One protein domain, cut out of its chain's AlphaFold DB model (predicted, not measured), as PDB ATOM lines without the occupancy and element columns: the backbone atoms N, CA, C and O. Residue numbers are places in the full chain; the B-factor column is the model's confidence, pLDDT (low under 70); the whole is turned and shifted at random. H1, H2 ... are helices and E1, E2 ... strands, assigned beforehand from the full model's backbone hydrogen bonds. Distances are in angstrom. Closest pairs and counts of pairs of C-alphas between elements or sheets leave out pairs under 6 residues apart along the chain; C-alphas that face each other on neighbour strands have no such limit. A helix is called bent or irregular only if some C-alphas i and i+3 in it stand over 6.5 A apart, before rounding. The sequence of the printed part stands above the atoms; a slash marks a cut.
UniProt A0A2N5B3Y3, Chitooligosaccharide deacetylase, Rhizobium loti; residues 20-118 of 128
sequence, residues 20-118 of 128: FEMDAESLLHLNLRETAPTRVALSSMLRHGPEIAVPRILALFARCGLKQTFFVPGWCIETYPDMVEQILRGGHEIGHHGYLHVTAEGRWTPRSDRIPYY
ATOM      1  N   PHE A  20      83.046 112.706 128.136       96.56
ATOM      2  CA  PHE A  20      84.459 112.546 127.804       96.56
ATOM      3  C   PHE A  20      85.283 112.479 129.085       96.56
ATOM      4  O   PHE A  20      85.138 113.341 129.951       96.56
ATOM      5  N   GLU A  21      86.156 111.483 129.183       93.38
ATOM      6  CA  GLU A  21      87.203 111.430 130.205       93.38
ATOM      7  C   GLU A  21      88.412 112.231 129.710       93.38
ATOM      8  O   GLU A  21      88.831 112.104 128.554       93.38
ATOM      9  N   MET A  22      88.937 113.115 130.559       93.38
ATOM     10  CA  MET A  22      90.063 113.985 130.226       93.38
ATOM     11  C   MET A  22      91.223 113.770 131.189       93.38
ATOM     12  O   MET A  22      91.507 114.583 132.069       93.38
ATOM     13  N   ASP A  23      91.912 112.653 130.986       90.75
ATOM     14  CA  ASP A  23      92.901 112.156 131.946       90.75
ATOM     15  C   ASP A  23      94.317 112.616 131.645       90.75
ATOM     16  O   ASP A  23      95.141 112.682 132.555       90.75
ATOM     17  N   ALA A  24      94.597 112.953 130.382       90.75
ATOM     18  CA  ALA A  24      95.864 113.509 129.921       90.75
ATOM     19  C   ALA A  24      97.083 112.830 130.588       90.75
ATOM     20  O   ALA A  24      97.183 111.604 130.667       90.75
ATOM     21  N   GLU A  25      98.036 113.619 131.080       88.94
ATOM     22  CA  GLU A  25      99.244 113.112 131.727       88.94
ATOM     23  C   GLU A  25      99.015 112.576 133.154       88.94
ATOM     24  O   GLU A  25      99.941 111.995 133.727       88.94
ATOM     25  N   SER A  26      97.806 112.660 133.730       84.88
ATOM     26  CA  SER A  26      97.541 112.097 135.066       84.88
ATOM     27  C   SER A  26      97.825 110.587 135.114       84.88
ATOM     28  O   SER A  26      98.383 110.088 136.094       84.88
ATOM     29  N   LEU A  27      97.575 109.877 134.006       79.56
ATOM     30  CA  LEU A  27      97.920 108.466 133.806       79.56
ATOM     31  C   LEU A  27      99.432 108.211 133.863       79.56
ATOM     32  O   LEU A  27      99.883 107.213 134.435       79.56
ATOM     33  N   LEU A  28     100.224 109.108 133.269       82.62
ATOM     34  CA  LEU A  28     101.682 109.025 133.256       82.62
ATOM     35  C   LEU A  28     102.240 109.254 134.664       82.62
ATOM     36  O   LEU A  28     103.097 108.496 135.126       82.62
ATOM     37  N   HIS A  29     101.723 110.266 135.359       75.69
ATOM     38  CA  HIS A  29     102.143 110.607 136.715       75.69
ATOM     39  C   HIS A  29     101.700 109.581 137.761       75.69
ATOM     40  O   HIS A  29     102.398 109.417 138.763       75.69
ATOM     41  N   LEU A  30     100.618 108.836 137.515       74.12
ATOM     42  CA  LEU A  30     100.226 107.720 138.371       74.12
ATOM     43  C   LEU A  30     101.109 106.481 138.156       74.12
ATOM     44  O   LEU A  30     101.604 105.899 139.124       74.12
ATOM     45  N   ASN A  31     101.297 106.063 136.902       73.44
ATOM     46  CA  ASN A  31     101.867 104.747 136.591       73.44
ATOM     47  C   ASN A  31     103.390 104.755 136.418       73.44
ATOM     48  O   ASN A  31     104.037 103.735 136.644       73.44
ATOM     49  N   LEU A  32     103.976 105.881 136.004       79.81
ATOM     50  CA  LEU A  32     105.372 105.960 135.566       79.81
ATOM     51  C   LEU A  32     106.122 107.159 136.163       79.81
ATOM     52  O   LEU A  32     107.106 107.598 135.570       79.81
ATOM     53  N   ARG A  33     105.700 107.666 137.332       74.00
ATOM     54  CA  ARG A  33     106.189 108.909 137.967       74.00
ATOM     55  C   ARG A  33     107.697 109.145 137.853       74.00
ATOM     56  O   ARG A  33     108.101 110.220 137.429       74.00
ATOM     57  N   GLU A  34     108.513 108.155 138.215       78.94
ATOM     58  CA  GLU A  34     109.981 108.279 138.228       78.94
ATOM     59  C   GLU A  34     110.576 108.478 136.831       78.94
ATOM     60  O   GLU A  34     111.582 109.161 136.668       78.94
ATOM     61  N   THR A  35     109.933 107.908 135.813       84.75
ATOM     62  CA  THR A  35     110.386 108.008 134.419       84.75
ATOM     63  C   THR A  35     109.572 109.000 133.598       84.75
ATOM     64  O   THR A  35     109.933 109.255 132.459       84.75
ATOM     65  N   ALA A  36     108.507 109.596 134.143       83.69
ATOM     66  CA  ALA A  36     107.625 110.511 133.419       83.69
ATOM     67  C   ALA A  36     108.383 111.614 132.646       83.69
ATOM     68  O   ALA A  36     108.079 111.788 131.465       83.69
ATOM     69  N   PRO A  37     109.429 112.267 133.207       83.56
ATOM     70  CA  PRO A  37     110.180 113.301 132.486       83.56
ATOM     71  C   PRO A  37     110.897 112.814 131.219       83.56
ATOM     72  O   PRO A  37     111.181 113.610 130.332       83.56
ATOM     73  N   THR A  38     111.201 111.517 131.111       89.94
ATOM     74  CA  THR A  38     111.906 110.945 129.952       89.94
ATOM     75  C   THR A  38     110.959 110.311 128.933       89.94
ATOM     76  O   THR A  38     111.380 109.907 127.848       89.94
ATOM     77  N   ARG A  39     109.653 110.254 129.223       88.62
ATOM     78  CA  ARG A  39     108.624 109.624 128.379       88.62
ATOM     79  C   ARG A  39     108.050 110.600 127.348       88.62
ATOM     80  O   ARG A  39     106.837 110.707 127.209       88.62
ATOM     81  N   VAL A  40     108.917 111.283 126.598       91.56
ATOM     82  CA  VAL A  40     108.552 112.398 125.697       91.56
ATOM     83  C   VAL A  40     107.443 112.031 124.705       91.56
ATOM     84  O   VAL A  40     106.464 112.758 124.588       91.56
ATOM     85  N   ALA A  41     107.548 110.884 124.023       92.81
ATOM     86  CA  ALA A  41     106.542 110.471 123.041       92.81
ATOM     87  C   ALA A  41     105.162 110.213 123.676       92.81
ATOM     88  O   ALA A  41     104.137 110.621 123.136       92.81
ATOM     89  N   LEU A  42     105.141 109.573 124.849       90.19
ATOM     90  CA  LEU A  42     103.907 109.294 125.587       90.19
ATOM     91  C   LEU A  42     103.298 110.584 126.150       90.19
ATOM     92  O   LEU A  42     102.107 110.813 125.987       90.19
ATOM     93  N   SER A  43     104.120 111.445 126.751       91.62
ATOM     94  CA  SER A  43     103.713 112.771 127.223       91.62
ATOM     95  C   SER A  43     103.097 113.601 126.089       91.62
ATOM     96  O   SER A  43     101.983 114.097 126.233       91.62
ATOM     97  N   SER A  44     103.742 113.655 124.919       93.62
ATOM     98  CA  SER A  44     103.210 114.357 123.744       93.62
ATOM     99  C   SER A  44     101.856 113.804 123.288       93.62
ATOM    100  O   SER A  44     100.934 114.580 123.040       93.62
ATOM    101  N   MET A  45     101.703 112.478 123.227       94.06
ATOM    102  CA  MET A  45     100.426 111.851 122.875       94.06
ATOM    103  C   MET A  45      99.317 112.209 123.874       94.06
ATOM    104  O   MET A  45      98.192 112.481 123.466       94.06
ATOM    105  N   LEU A  46      99.623 112.233 125.174       93.75
ATOM    106  CA  LEU A  46      98.647 112.529 126.225       93.75
ATOM    107  C   LEU A  46      98.259 114.016 126.264       93.75
ATOM    108  O   LEU A  46      97.084 114.331 126.450       93.75
ATOM    109  N   ARG A  47      99.204 114.930 126.008       94.38
ATOM    110  CA  ARG A  47      98.961 116.385 125.911       94.38
ATOM    111  C   ARG A  47      98.072 116.782 124.741       94.38
ATOM    112  O   ARG A  47      97.374 117.789 124.813       94.38
ATOM    113  N   HIS A  48      98.021 115.965 123.690       96.44
ATOM    114  CA  HIS A  48      97.116 116.201 122.568       96.44
ATOM    115  C   HIS A  48      95.646 116.323 123.016       96.44
ATOM    116  O   HIS A  48      94.883 117.067 122.401       96.44
ATOM    117  N   GLY A  49      95.241 115.623 124.083       96.12
ATOM    118  CA  GLY A  49      93.901 115.718 124.669       96.12
ATOM    119  C   GLY A  49      93.508 117.159 125.029       96.12
ATOM    120  O   GLY A  49      92.661 117.737 124.339       96.12
ATOM    121  N   PRO A  50      94.123 117.751 126.068       96.19
ATOM    122  CA  PRO A  50      93.813 119.105 126.519       96.19
ATOM    123  C   PRO A  50      94.162 120.186 125.487       96.19
ATOM    124  O   PRO A  50      93.409 121.147 125.341       96.19
ATOM    125  N   GLU A  51      95.266 120.037 124.748       95.94
ATOM    126  CA  GLU A  51      95.784 121.107 123.881       95.94
ATOM    127  C   GLU A  51      95.099 121.166 122.508       95.94
ATOM    128  O   GLU A  51      94.957 122.245 121.932       95.94
ATOM    129  N   ILE A  52      94.668 120.023 121.961       97.38
ATOM    130  CA  ILE A  52      94.180 119.931 120.575       97.38
ATOM    131  C   ILE A  52      92.785 119.308 120.491       97.38
ATOM    132  O   ILE A  52      91.924 119.821 119.769       97.38
ATOM    133  N   ALA A  53      92.539 118.198 121.189       97.25
ATOM    134  CA  ALA A  53      91.289 117.456 121.059       97.25
ATOM    135  C   ALA A  53      90.111 118.194 121.707       97.25
ATOM    136  O   ALA A  53      89.076 118.344 121.056       97.25
ATOM    137  N   VAL A  54      90.267 118.704 122.935       97.81
ATOM    138  CA  VAL A  54      89.201 119.439 123.640       97.81
ATOM    139  C   VAL A  54      88.713 120.644 122.830       97.81
ATOM    140  O   VAL A  54      87.516 120.673 122.534       97.81
ATOM    141  N   PRO A  55      89.571 121.573 122.360       97.19
ATOM    142  CA  PRO A  55      89.113 122.703 121.547       97.19
ATOM    143  C   PRO A  55      88.311 122.274 120.306       97.19
ATOM    144  O   PRO A  55      87.293 122.881 119.966       97.19
ATOM    145  N   ARG A  56      88.725 121.188 119.638       98.25
ATOM    146  CA  ARG A  56      88.032 120.653 118.452       98.25
ATOM    147  C   ARG A  56      86.673 120.046 118.790       98.25
ATOM    148  O   ARG A  56      85.715 120.262 118.047       98.25
ATOM    149  N   ILE A  57      86.580 119.308 119.893       98.00
ATOM    150  CA  ILE A  57      85.323 118.724 120.377       98.00
ATOM    151  C   ILE A  57      84.346 119.840 120.761       98.00
ATOM    152  O   ILE A  57      83.189 119.806 120.342       98.00
ATOM    153  N   LEU A  58      84.806 120.867 121.481       98.31
ATOM    154  CA  LEU A  58      83.990 122.032 121.838       98.31
ATOM    155  C   LEU A  58      83.446 122.738 120.587       98.31
ATOM    156  O   LEU A  58      82.245 122.991 120.491       98.31
ATOM    157  N   ALA A  59      84.296 122.978 119.582       98.25
ATOM    158  CA  ALA A  59      83.878 123.593 118.321       98.25
ATOM    159  C   ALA A  59      82.840 122.748 117.559       98.25
ATOM    160  O   ALA A  59      81.897 123.290 116.978       98.25
ATOM    161  N   LEU A  60      82.982 121.419 117.563       98.19
ATOM    162  CA  LEU A  60      82.011 120.513 116.948       98.19
ATOM    163  C   LEU A  60      80.644 120.601 117.637       98.19
ATOM    164  O   LEU A  60      79.632 120.776 116.964       98.19
ATOM    165  N   PHE A  61      80.610 120.518 118.965       98.25
ATOM    166  CA  PHE A  61      79.356 120.561 119.719       98.25
ATOM    167  C   PHE A  61      78.681 121.932 119.639       98.25
ATOM    168  O   PHE A  61      77.458 121.995 119.502       98.25
ATOM    169  N   ALA A  62      79.461 123.016 119.594       98.12
ATOM    170  CA  ALA A  62      78.944 124.358 119.342       98.12
ATOM    171  C   ALA A  62      78.208 124.448 117.993       98.12
ATOM    172  O   ALA A  62      77.104 124.987 117.936       98.12
ATOM    173  N   ARG A  63      78.759 123.859 116.919       98.38
ATOM    174  CA  ARG A  63      78.099 123.810 115.597       98.38
ATOM    175  C   ARG A  63      76.797 123.013 115.603       98.38
ATOM    176  O   ARG A  63      75.906 123.314 114.817       98.38
ATOM    177  N   CYS A  64      76.696 122.009 116.468       97.75
ATOM    178  CA  CYS A  64      75.485 121.210 116.633       97.75
ATOM    179  C   CYS A  64      74.482 121.830 117.623       97.75
ATOM    180  O   CYS A  64      73.390 121.291 117.777       97.75
ATOM    181  N   GLY A  65      74.835 122.922 118.315       97.44
ATOM    182  CA  GLY A  65      74.016 123.484 119.392       97.44
ATOM    183  C   GLY A  65      73.868 122.548 120.599       97.44
ATOM    184  O   GLY A  65      72.865 122.615 121.305       97.44
ATOM    185  N   LEU A  66      74.838 121.657 120.824       97.75
ATOM    186  CA  LEU A  66      74.808 120.631 121.870       97.75
ATOM    187  C   LEU A  66      75.757 120.966 123.026       97.75
ATOM    188  O   LEU A  66      76.712 121.729 122.870       97.75
ATOM    189  N   LYS A  67      75.496 120.351 124.183       97.81
ATOM    190  CA  LYS A  67      76.355 120.369 125.376       97.81
ATOM    191  C   LYS A  67      76.777 118.946 125.744       97.81
ATOM    192  O   LYS A  67      76.169 117.978 125.290       97.81
ATOM    193  N   GLN A  68      77.816 118.842 126.565       97.94
ATOM    194  CA  GLN A  68      78.393 117.581 127.028       97.94
ATOM    195  C   GLN A  68      78.957 117.752 128.437       97.94
ATOM    196  O   GLN A  68      79.108 118.885 128.906       97.94
ATOM    197  N   THR A  69      79.318 116.628 129.051       98.50
ATOM    198  CA  THR A  69      79.972 116.577 130.360       98.50
ATOM    199  C   THR A  69      81.400 116.064 130.204       98.50
ATOM    200  O   THR A  69      81.637 115.035 129.569       98.50
ATOM    201  N   PHE A  70      82.362 116.774 130.784       98.12
ATOM    202  CA  PHE A  70      83.752 116.337 130.880       98.12
ATOM    203  C   PHE A  70      84.034 115.837 132.291       98.12
ATOM    204  O   PHE A  70      83.812 116.557 133.260       98.12
ATOM    205  N   PHE A  71      84.547 114.621 132.410       96.25
ATOM    206  CA  PHE A  71      85.034 114.071 133.667       96.25
ATOM    207  C   PHE A  71      86.535 114.334 133.757       96.25
ATOM    208  O   PHE A  71      87.314 113.784 132.977       96.25
ATOM    209  N   VAL A  72      86.931 115.231 134.663       94.38
ATOM    210  CA  VAL A  72      88.300 115.768 134.721       94.38
ATOM    211  C   VAL A  72      88.928 115.466 136.085       94.38
ATOM    212  O   VAL A  72      88.346 115.828 137.115       94.38
ATOM    213  N   PRO A  73      90.108 114.819 136.128       92.12
ATOM    214  CA  PRO A  73      90.847 114.651 137.369       92.12
ATOM    215  C   PRO A  73      91.346 115.987 137.930       92.12
ATOM    216  O   PRO A  73      91.733 116.879 137.174       92.12
ATOM    217  N   GLY A  74      91.423 116.115 139.255       89.69
ATOM    218  CA  GLY A  74      91.931 117.318 139.926       89.69
ATOM    219  C   GLY A  74      93.333 117.730 139.460       89.69
ATOM    220  O   GLY A  74      93.573 118.906 139.205       89.69
ATOM    221  N   TRP A  75      94.235 116.769 139.236       89.44
ATOM    222  CA  TRP A  75      95.564 117.045 138.684       89.44
ATOM    223  C   TRP A  75      95.498 117.685 137.291       89.44
ATOM    224  O   TRP A  75      96.256 118.608 136.997       89.44
ATOM    225  N   CYS A  76      94.573 117.236 136.436       92.38
ATOM    226  CA  CYS A  76      94.371 117.822 135.110       92.38
ATOM    227  C   CYS A  76      93.788 119.234 135.200       92.38
ATOM    228  O   CYS A  76      94.176 120.086 134.406       92.38
ATOM    229  N   ILE A  77      92.901 119.494 136.169       93.25
ATOM    230  CA  ILE A  77      92.359 120.837 136.422       93.25
ATOM    231  C   ILE A  77      93.491 121.810 136.773       93.25
ATOM    232  O   ILE A  77      93.560 122.895 136.205       93.25
ATOM    233  N   GLU A  78      94.398 121.410 137.669       91.81
ATOM    234  CA  GLU A  78      95.545 122.239 138.068       91.81
ATOM    235  C   GLU A  78      96.577 122.402 136.940       91.81
ATOM    236  O   GLU A  78      97.210 123.449 136.827       91.81
ATOM    237  N   THR A  79      96.752 121.375 136.103       92.69
ATOM    238  CA  THR A  79      97.789 121.354 135.058       92.69
ATOM    239  C   THR A  79      97.355 122.052 133.770       92.69
ATOM    240  O   THR A  79      98.183 122.674 133.107       92.69
ATOM    241  N   TYR A  80      96.071 121.973 133.407       95.75
ATOM    242  CA  TYR A  80      95.526 122.543 132.171       95.75
ATOM    243  C   TYR A  80      94.352 123.498 132.457       95.75
ATOM    244  O   TYR A  80      93.233 123.256 131.991       95.75
ATOM    245  N   PRO A  81      94.576 124.603 133.193       96.06
ATOM    246  CA  PRO A  81      93.511 125.551 133.524       96.06
ATOM    247  C   PRO A  81      92.864 126.161 132.271       96.06
ATOM    248  O   PRO A  81      91.645 126.285 132.215       96.06
ATOM    249  N   ASP A  82      93.640 126.423 131.214       96.88
ATOM    250  CA  ASP A  82      93.122 126.959 129.945       96.88
ATOM    251  C   ASP A  82      92.096 126.030 129.281       96.88
ATOM    252  O   ASP A  82      91.132 126.485 128.663       96.88
ATOM    253  N   MET A  83      92.287 124.713 129.399       96.81
ATOM    254  CA  MET A  83      91.329 123.726 128.905       96.81
ATOM    255  C   MET A  83      90.036 123.782 129.730       96.81
ATOM    256  O   MET A  83      88.945 123.783 129.159       96.81
ATOM    257  N   VAL A  84      90.148 123.866 131.060       96.88
ATOM    258  CA  VAL A  84      88.998 123.998 131.970       96.88
ATOM    259  C   VAL A  84      88.205 125.265 131.655       96.88
ATOM    260  O   VAL A  84      86.985 125.207 131.500       96.88
ATOM    261  N   GLU A  85      88.884 126.396 131.468       97.38
ATOM    262  CA  GLU A  85      88.239 127.651 131.087       97.38
ATOM    263  C   GLU A  85      87.491 127.541 129.759       97.38
ATOM    264  O   GLU A  85      86.370 128.032 129.648       97.38
ATOM    265  N   GLN A  86      88.069 126.886 128.750       97.69
ATOM    266  CA  GLN A  86      87.399 126.686 127.462       97.69
ATOM    267  C   GLN A  86      86.124 125.845 127.597       97.69
ATOM    268  O   GLN A  86      85.098 126.194 127.006       97.69
ATOM    269  N   ILE A  87      86.163 124.776 128.398       98.00
ATOM    270  CA  ILE A  87      84.999 123.924 128.679       98.00
ATOM    271  C   ILE A  87      83.887 124.751 129.347       98.00
ATOM    272  O   ILE A  87      82.742 124.736 128.885       98.00
ATOM    273  N   LEU A  88      84.229 125.530 130.378       97.75
ATOM    274  CA  LEU A  88      83.274 126.362 131.115       97.75
ATOM    275  C   LEU A  88      82.710 127.503 130.260       97.75
ATOM    276  O   LEU A  88      81.497 127.710 130.240       97.75
ATOM    277  N   ARG A  89      83.553 128.209 129.494       97.88
ATOM    278  CA  ARG A  89      83.116 129.261 128.554       97.88
ATOM    279  C   ARG A  89      82.179 128.708 127.480       97.88
ATOM    280  O   ARG A  89      81.264 129.405 127.052       97.88
ATOM    281  N   GLY A  90      82.377 127.457 127.067       96.88
ATOM    282  CA  GLY A  90      81.473 126.750 126.165       96.88
ATOM    283  C   GLY A  90      80.142 126.338 126.809       96.88
ATOM    284  O   GLY A  90      79.246 125.896 126.095       96.88
ATOM    285  N   GLY A  91      79.965 126.501 128.123       97.81
ATOM    286  CA  GLY A  91      78.753 126.126 128.858       97.81
ATOM    287  C   GLY A  91      78.571 124.614 129.011       97.81
ATOM    288  O   GLY A  91      77.437 124.141 129.052       97.81
ATOM    289  N   HIS A  92      79.670 123.861 129.009       98.38
ATOM    290  CA  HIS A  92      79.681 122.415 129.225       98.38
ATOM    291  C   HIS A  92      79.839 122.100 130.716       98.38
ATOM    292  O   HIS A  92      80.355 122.913 131.483       98.38
ATOM    293  N   GLU A  93      79.391 120.918 131.128       98.31
ATOM    294  CA  GLU A  93      79.502 120.472 132.517       98.31
ATOM    295  C   GLU A  93      80.892 119.880 132.789       98.31
ATOM    296  O   GLU A  93      81.465 119.207 131.927       98.31
ATOM    297  N   ILE A  94      81.411 120.091 134.001       97.00
ATOM    298  CA  ILE A  94      82.599 119.400 134.512       97.00
ATOM    299  C   ILE A  94      82.189 118.531 135.700       97.00
ATOM    300  O   ILE A  94      81.786 119.039 136.744       97.00
ATOM    301  N   GLY A  95      82.320 117.218 135.535       94.56
ATOM    302  CA  GLY A  95      82.205 116.235 136.602       94.56
ATOM    303  C   GLY A  95      83.570 115.930 137.219       94.56
ATOM    304  O   GLY A  95      84.578 115.817 136.519       94.56
ATOM    305  N   HIS A  96      83.613 115.762 138.540       87.75
ATOM    306  CA  HIS A  96      84.841 115.376 139.236       87.75
ATOM    307  C   HIS A  96      85.210 113.916 138.937       87.75
ATOM    308  O   HIS A  96      84.382 113.019 139.105       87.75
ATOM    309  N   HIS A  97      86.467 113.677 138.550       88.50
ATOM    310  CA  HIS A  97      86.974 112.353 138.179       88.50
ATOM    311  C   HIS A  97      88.166 111.903 139.042       88.50
ATOM    312  O   HIS A  97      89.171 111.391 138.553       88.50
ATOM    313  N   GLY A  98      88.063 112.124 140.357       83.94
ATOM    314  CA  GLY A  98      89.159 111.871 141.298       83.94
ATOM    315  C   GLY A  98      90.307 112.873 141.142       83.94
ATOM    316  O   GLY A  98      90.235 113.794 140.336       83.94
ATOM    317  N   TYR A  99      91.385 112.728 141.918       82.00
ATOM    318  CA  TYR A  99      92.555 113.603 141.756       82.00
ATOM    319  C   TYR A  99      93.503 113.125 140.639       82.00
ATOM    320  O   TYR A  99      93.982 113.934 139.848       82.00
ATOM    321  N   LEU A 100      93.728 111.811 140.542       79.75
ATOM    322  CA  LEU A 100      94.472 111.130 139.474       79.75
ATOM    323  C   LEU A 100      93.608 109.995 138.902       79.75
ATOM    324  O   LEU A 100      92.786 109.433 139.628       79.75
ATOM    325  N   HIS A 101      93.833 109.618 137.640       76.31
ATOM    326  CA  HIS A 101      93.093 108.535 136.978       76.31
ATOM    327  C   HIS A 101      93.567 107.146 137.427       76.31
ATOM    328  O   HIS A 101      94.603 106.658 136.978       76.31
ATOM    329  N   VAL A 102      92.841 106.532 138.365       68.75
ATOM    330  CA  VAL A 102      93.194 105.256 139.017       68.75
ATOM    331  C   VAL A 102      92.384 104.088 138.445       68.75
ATOM    332  O   VAL A 102      91.208 104.242 138.131       68.75
ATOM    333  N   THR A 103      92.981 102.895 138.333       60.91
ATOM    334  CA  THR A 103      92.285 101.724 137.766       60.91
ATOM    335  C   THR A 103      91.247 101.125 138.727       60.91
ATOM    336  O   THR A 103      91.431 101.100 139.946       60.91
ATOM    337  N   ALA A 104      90.155 100.591 138.165       53.97
ATOM    338  CA  ALA A 104      89.017 100.027 138.904       53.97
ATOM    339  C   ALA A 104      89.301  98.675 139.602       53.97
ATOM    340  O   ALA A 104      88.512  98.235 140.433       53.97
ATOM    341  N   GLU A 105      90.442  98.033 139.326       52.53
ATOM    342  CA  GLU A 105      90.855  96.721 139.870       52.53
ATOM    343  C   GLU A 105      91.278  96.748 141.349       52.53
ATOM    344  O   GLU A 105      91.898  95.814 141.855       52.53
ATOM    345  N   GLY A 106      90.917  97.800 142.081       45.47
ATOM    346  CA  GLY A 106      90.756  97.692 143.521       45.47
ATOM    347  C   GLY A 106      91.998  97.241 144.283       45.47
ATOM    348  O   GLY A 106      91.896  96.437 145.207       45.47
ATOM    349  N   ARG A 107      93.142  97.899 144.069       42.31
ATOM    350  CA  ARG A 107      93.954  98.254 145.245       42.31
ATOM    351  C   ARG A 107      93.331  99.485 145.902       42.31
ATOM    352  O   ARG A 107      93.927 100.546 145.973       42.31
ATOM    353  N   TRP A 108      92.114  99.279 146.413       43.25
ATOM    354  CA  TRP A 108      91.490 100.064 147.481       43.25
ATOM    355  C   TRP A 108      92.128  99.753 148.841       43.25
ATOM    356  O   TRP A 108      91.610 100.150 149.877       43.25
ATOM    357  N   THR A 109      93.272  99.065 148.868       43.66
ATOM    358  CA  THR A 109      94.252  99.384 149.893       43.66
ATOM    359  C   THR A 109      94.835 100.726 149.474       43.66
ATOM    360  O   THR A 109      95.632 100.746 148.532       43.66
ATOM    361  N   PRO A 110      94.482 101.859 150.122       43.25
ATOM    362  CA  PRO A 110      95.427 102.948 150.107       43.25
ATOM    363  C   PRO A 110      96.703 102.303 150.621       43.25
ATOM    364  O   PRO A 110      96.775 101.890 151.781       43.25
ATOM    365  N   ARG A 111      97.705 102.126 149.753       45.59
ATOM    366  CA  ARG A 111      99.035 102.027 150.313       45.59
ATOM    367  C   ARG A 111      99.156 103.329 151.098       45.59
ATOM    368  O   ARG A 111      98.901 104.406 150.558       45.59
ATOM    369  N   SER A 112      99.324 103.216 152.408       49.25
ATOM    370  CA  SER A 112      99.226 104.351 153.326       49.25
ATOM    371  C   SER A 112     100.228 105.455 152.971       49.25
ATOM    372  O   SER A 112      99.990 106.620 153.270       49.25
ATOM    373  N   ASP A 113     101.287 105.102 152.237       56.16
ATOM    374  CA  ASP A 113     102.267 105.998 151.619       56.16
ATOM    375  C   ASP A 113     101.707 106.882 150.485       56.16
ATOM    376  O   ASP A 113     102.384 107.822 150.068       56.16
ATOM    377  N   ARG A 114     100.499 106.605 149.968       50.41
ATOM    378  CA  ARG A 114      99.923 107.287 148.799       50.41
ATOM    379  C   ARG A 114      98.599 108.023 149.025       50.41
ATOM    380  O   ARG A 114      98.131 108.691 148.109       50.41
ATOM    381  N   ILE A 115      98.032 107.975 150.230       49.44
ATOM    382  CA  ILE A 115      96.793 108.690 150.613       49.44
ATOM    383  C   ILE A 115      96.787 110.184 150.209       49.44
ATOM    384  O   ILE A 115      95.781 110.623 149.649       49.44
ATOM    385  N   PRO A 116      97.885 110.953 150.367       50.62
ATOM    386  CA  PRO A 116      97.921 112.365 149.969       50.62
ATOM    387  C   PRO A 116      97.739 112.614 148.462       50.62
ATOM    388  O   PRO A 116      97.476 113.740 148.057       50.62
ATOM    389  N   TYR A 117      97.892 111.584 147.619       52.50
ATOM    390  CA  TYR A 117      97.814 111.699 146.157       52.50
ATOM    391  C   TYR A 117      96.442 111.333 145.583       52.50
ATOM    392  O   TYR A 117      96.244 111.457 144.379       52.50
ATOM    393  N   TYR A 118      95.503 110.859 146.406       52.06
ATOM    394  CA  TYR A 118      94.142 110.526 145.962       52.06
ATOM    395  C   TYR A 118      93.137 111.644 146.257       52.06
ATOM    396  O   TYR A 118      92.089 111.718 145.621       52.06
TER     397      TYR A 118
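AT A GLANCE: This is residues 20 to 118 of the 128 residues of the protein "Chitooligosaccharide deacetylase" of Rhizobium loti (UniProt A0A2N5B3Y3). A long bent helix, H2, runs along one side of an elongated body; a small ribbon of two parallel strands, E1 and E2, runs along another side, and H4 packs on the second arm of H2 and, with its residues 84 to 88, on the ribbon, so that H2b, H4 and the ribbon make a triangle. H3 fills the turn between E1 and H4, H1 lies near H3 and the first arm of H2, and a tail after E2 carries H5 away to the other end, with residues 104 to 109 sticking out. The printed part has 99 residues, mostly helix, with five named helices and two named strands in the order H1 H2 E1 H3 H4 E2 H5. It is only just compact, close to loose, with a radius of gyration of the C-alphas of 14.8 A and spans of 46 by 28 by 22 A.

IN THESE COORDINATES: Begin at Phe 20 and go on to C-alpha 26 at (97.541, 112.097, 135.066), where H1, residues 26 to 31, starts. H2, residues 40 to 64, was assigned as one helix by its hydrogen bonds but is bent: C-alphas 51 and 54 are 6.8 A apart. Its arms are H2a, residues 40 to 51, 15.6 A long, and H2b, residues 54 to 64, 15.5 A long. Next come E1, residues 69 to 72, H3, residues 74 to 79, H4, residues 81 to 89, 12.1 A long, and E2, residues 93 to 96. Last is H5, residues 112 to 117, ending at C-alpha 117 at (97.814, 111.699, 146.157); it is irregular, with C-alphas 113 and 116 7.9 A apart.

HOW THE PARTS SIT: Look first at E1 and E2, parallel at 33 degrees, with N 70 and O 93 2.8 A apart and N 72 and O 95 3.1 A apart, within hydrogen-bond range. E1, H3 H4 and E2 form a strand-helix-strand unit, two parallel neighbour strands joined through helices, and its crossover is right-handed. Residues 20 to 21 pair with residues 70 to 71 of E1, parallel. H4 and H2b touch at a shallow tilt of 9 degrees, the same way; their closest C-alphas, of Val 54 and Met 83, are 7.1 A apart. H1 is close to but not clearly touching H2a, the closest C-alphas being those of Leu 28 and Ser 43, 7.4 A. H5 and H4 are apart. Every O i to N i+4 pair is within hydrogen-bond range in H1, H2b, H3 and H4; H2a has 6 of 8 and H5 0 of 2, with 1 of 3 O i to N i+3 pairs.

THE WHOLE: The C-alphas farthest apart, of Arg 63 and Ser 112, are 47.4 A apart. The printed part has no cut, and the link from E2 to H5 is long, 15 residues. Expect low confidence, under 70, in residues 102 to 118; the mean pLDDT of the printed part is 85.0.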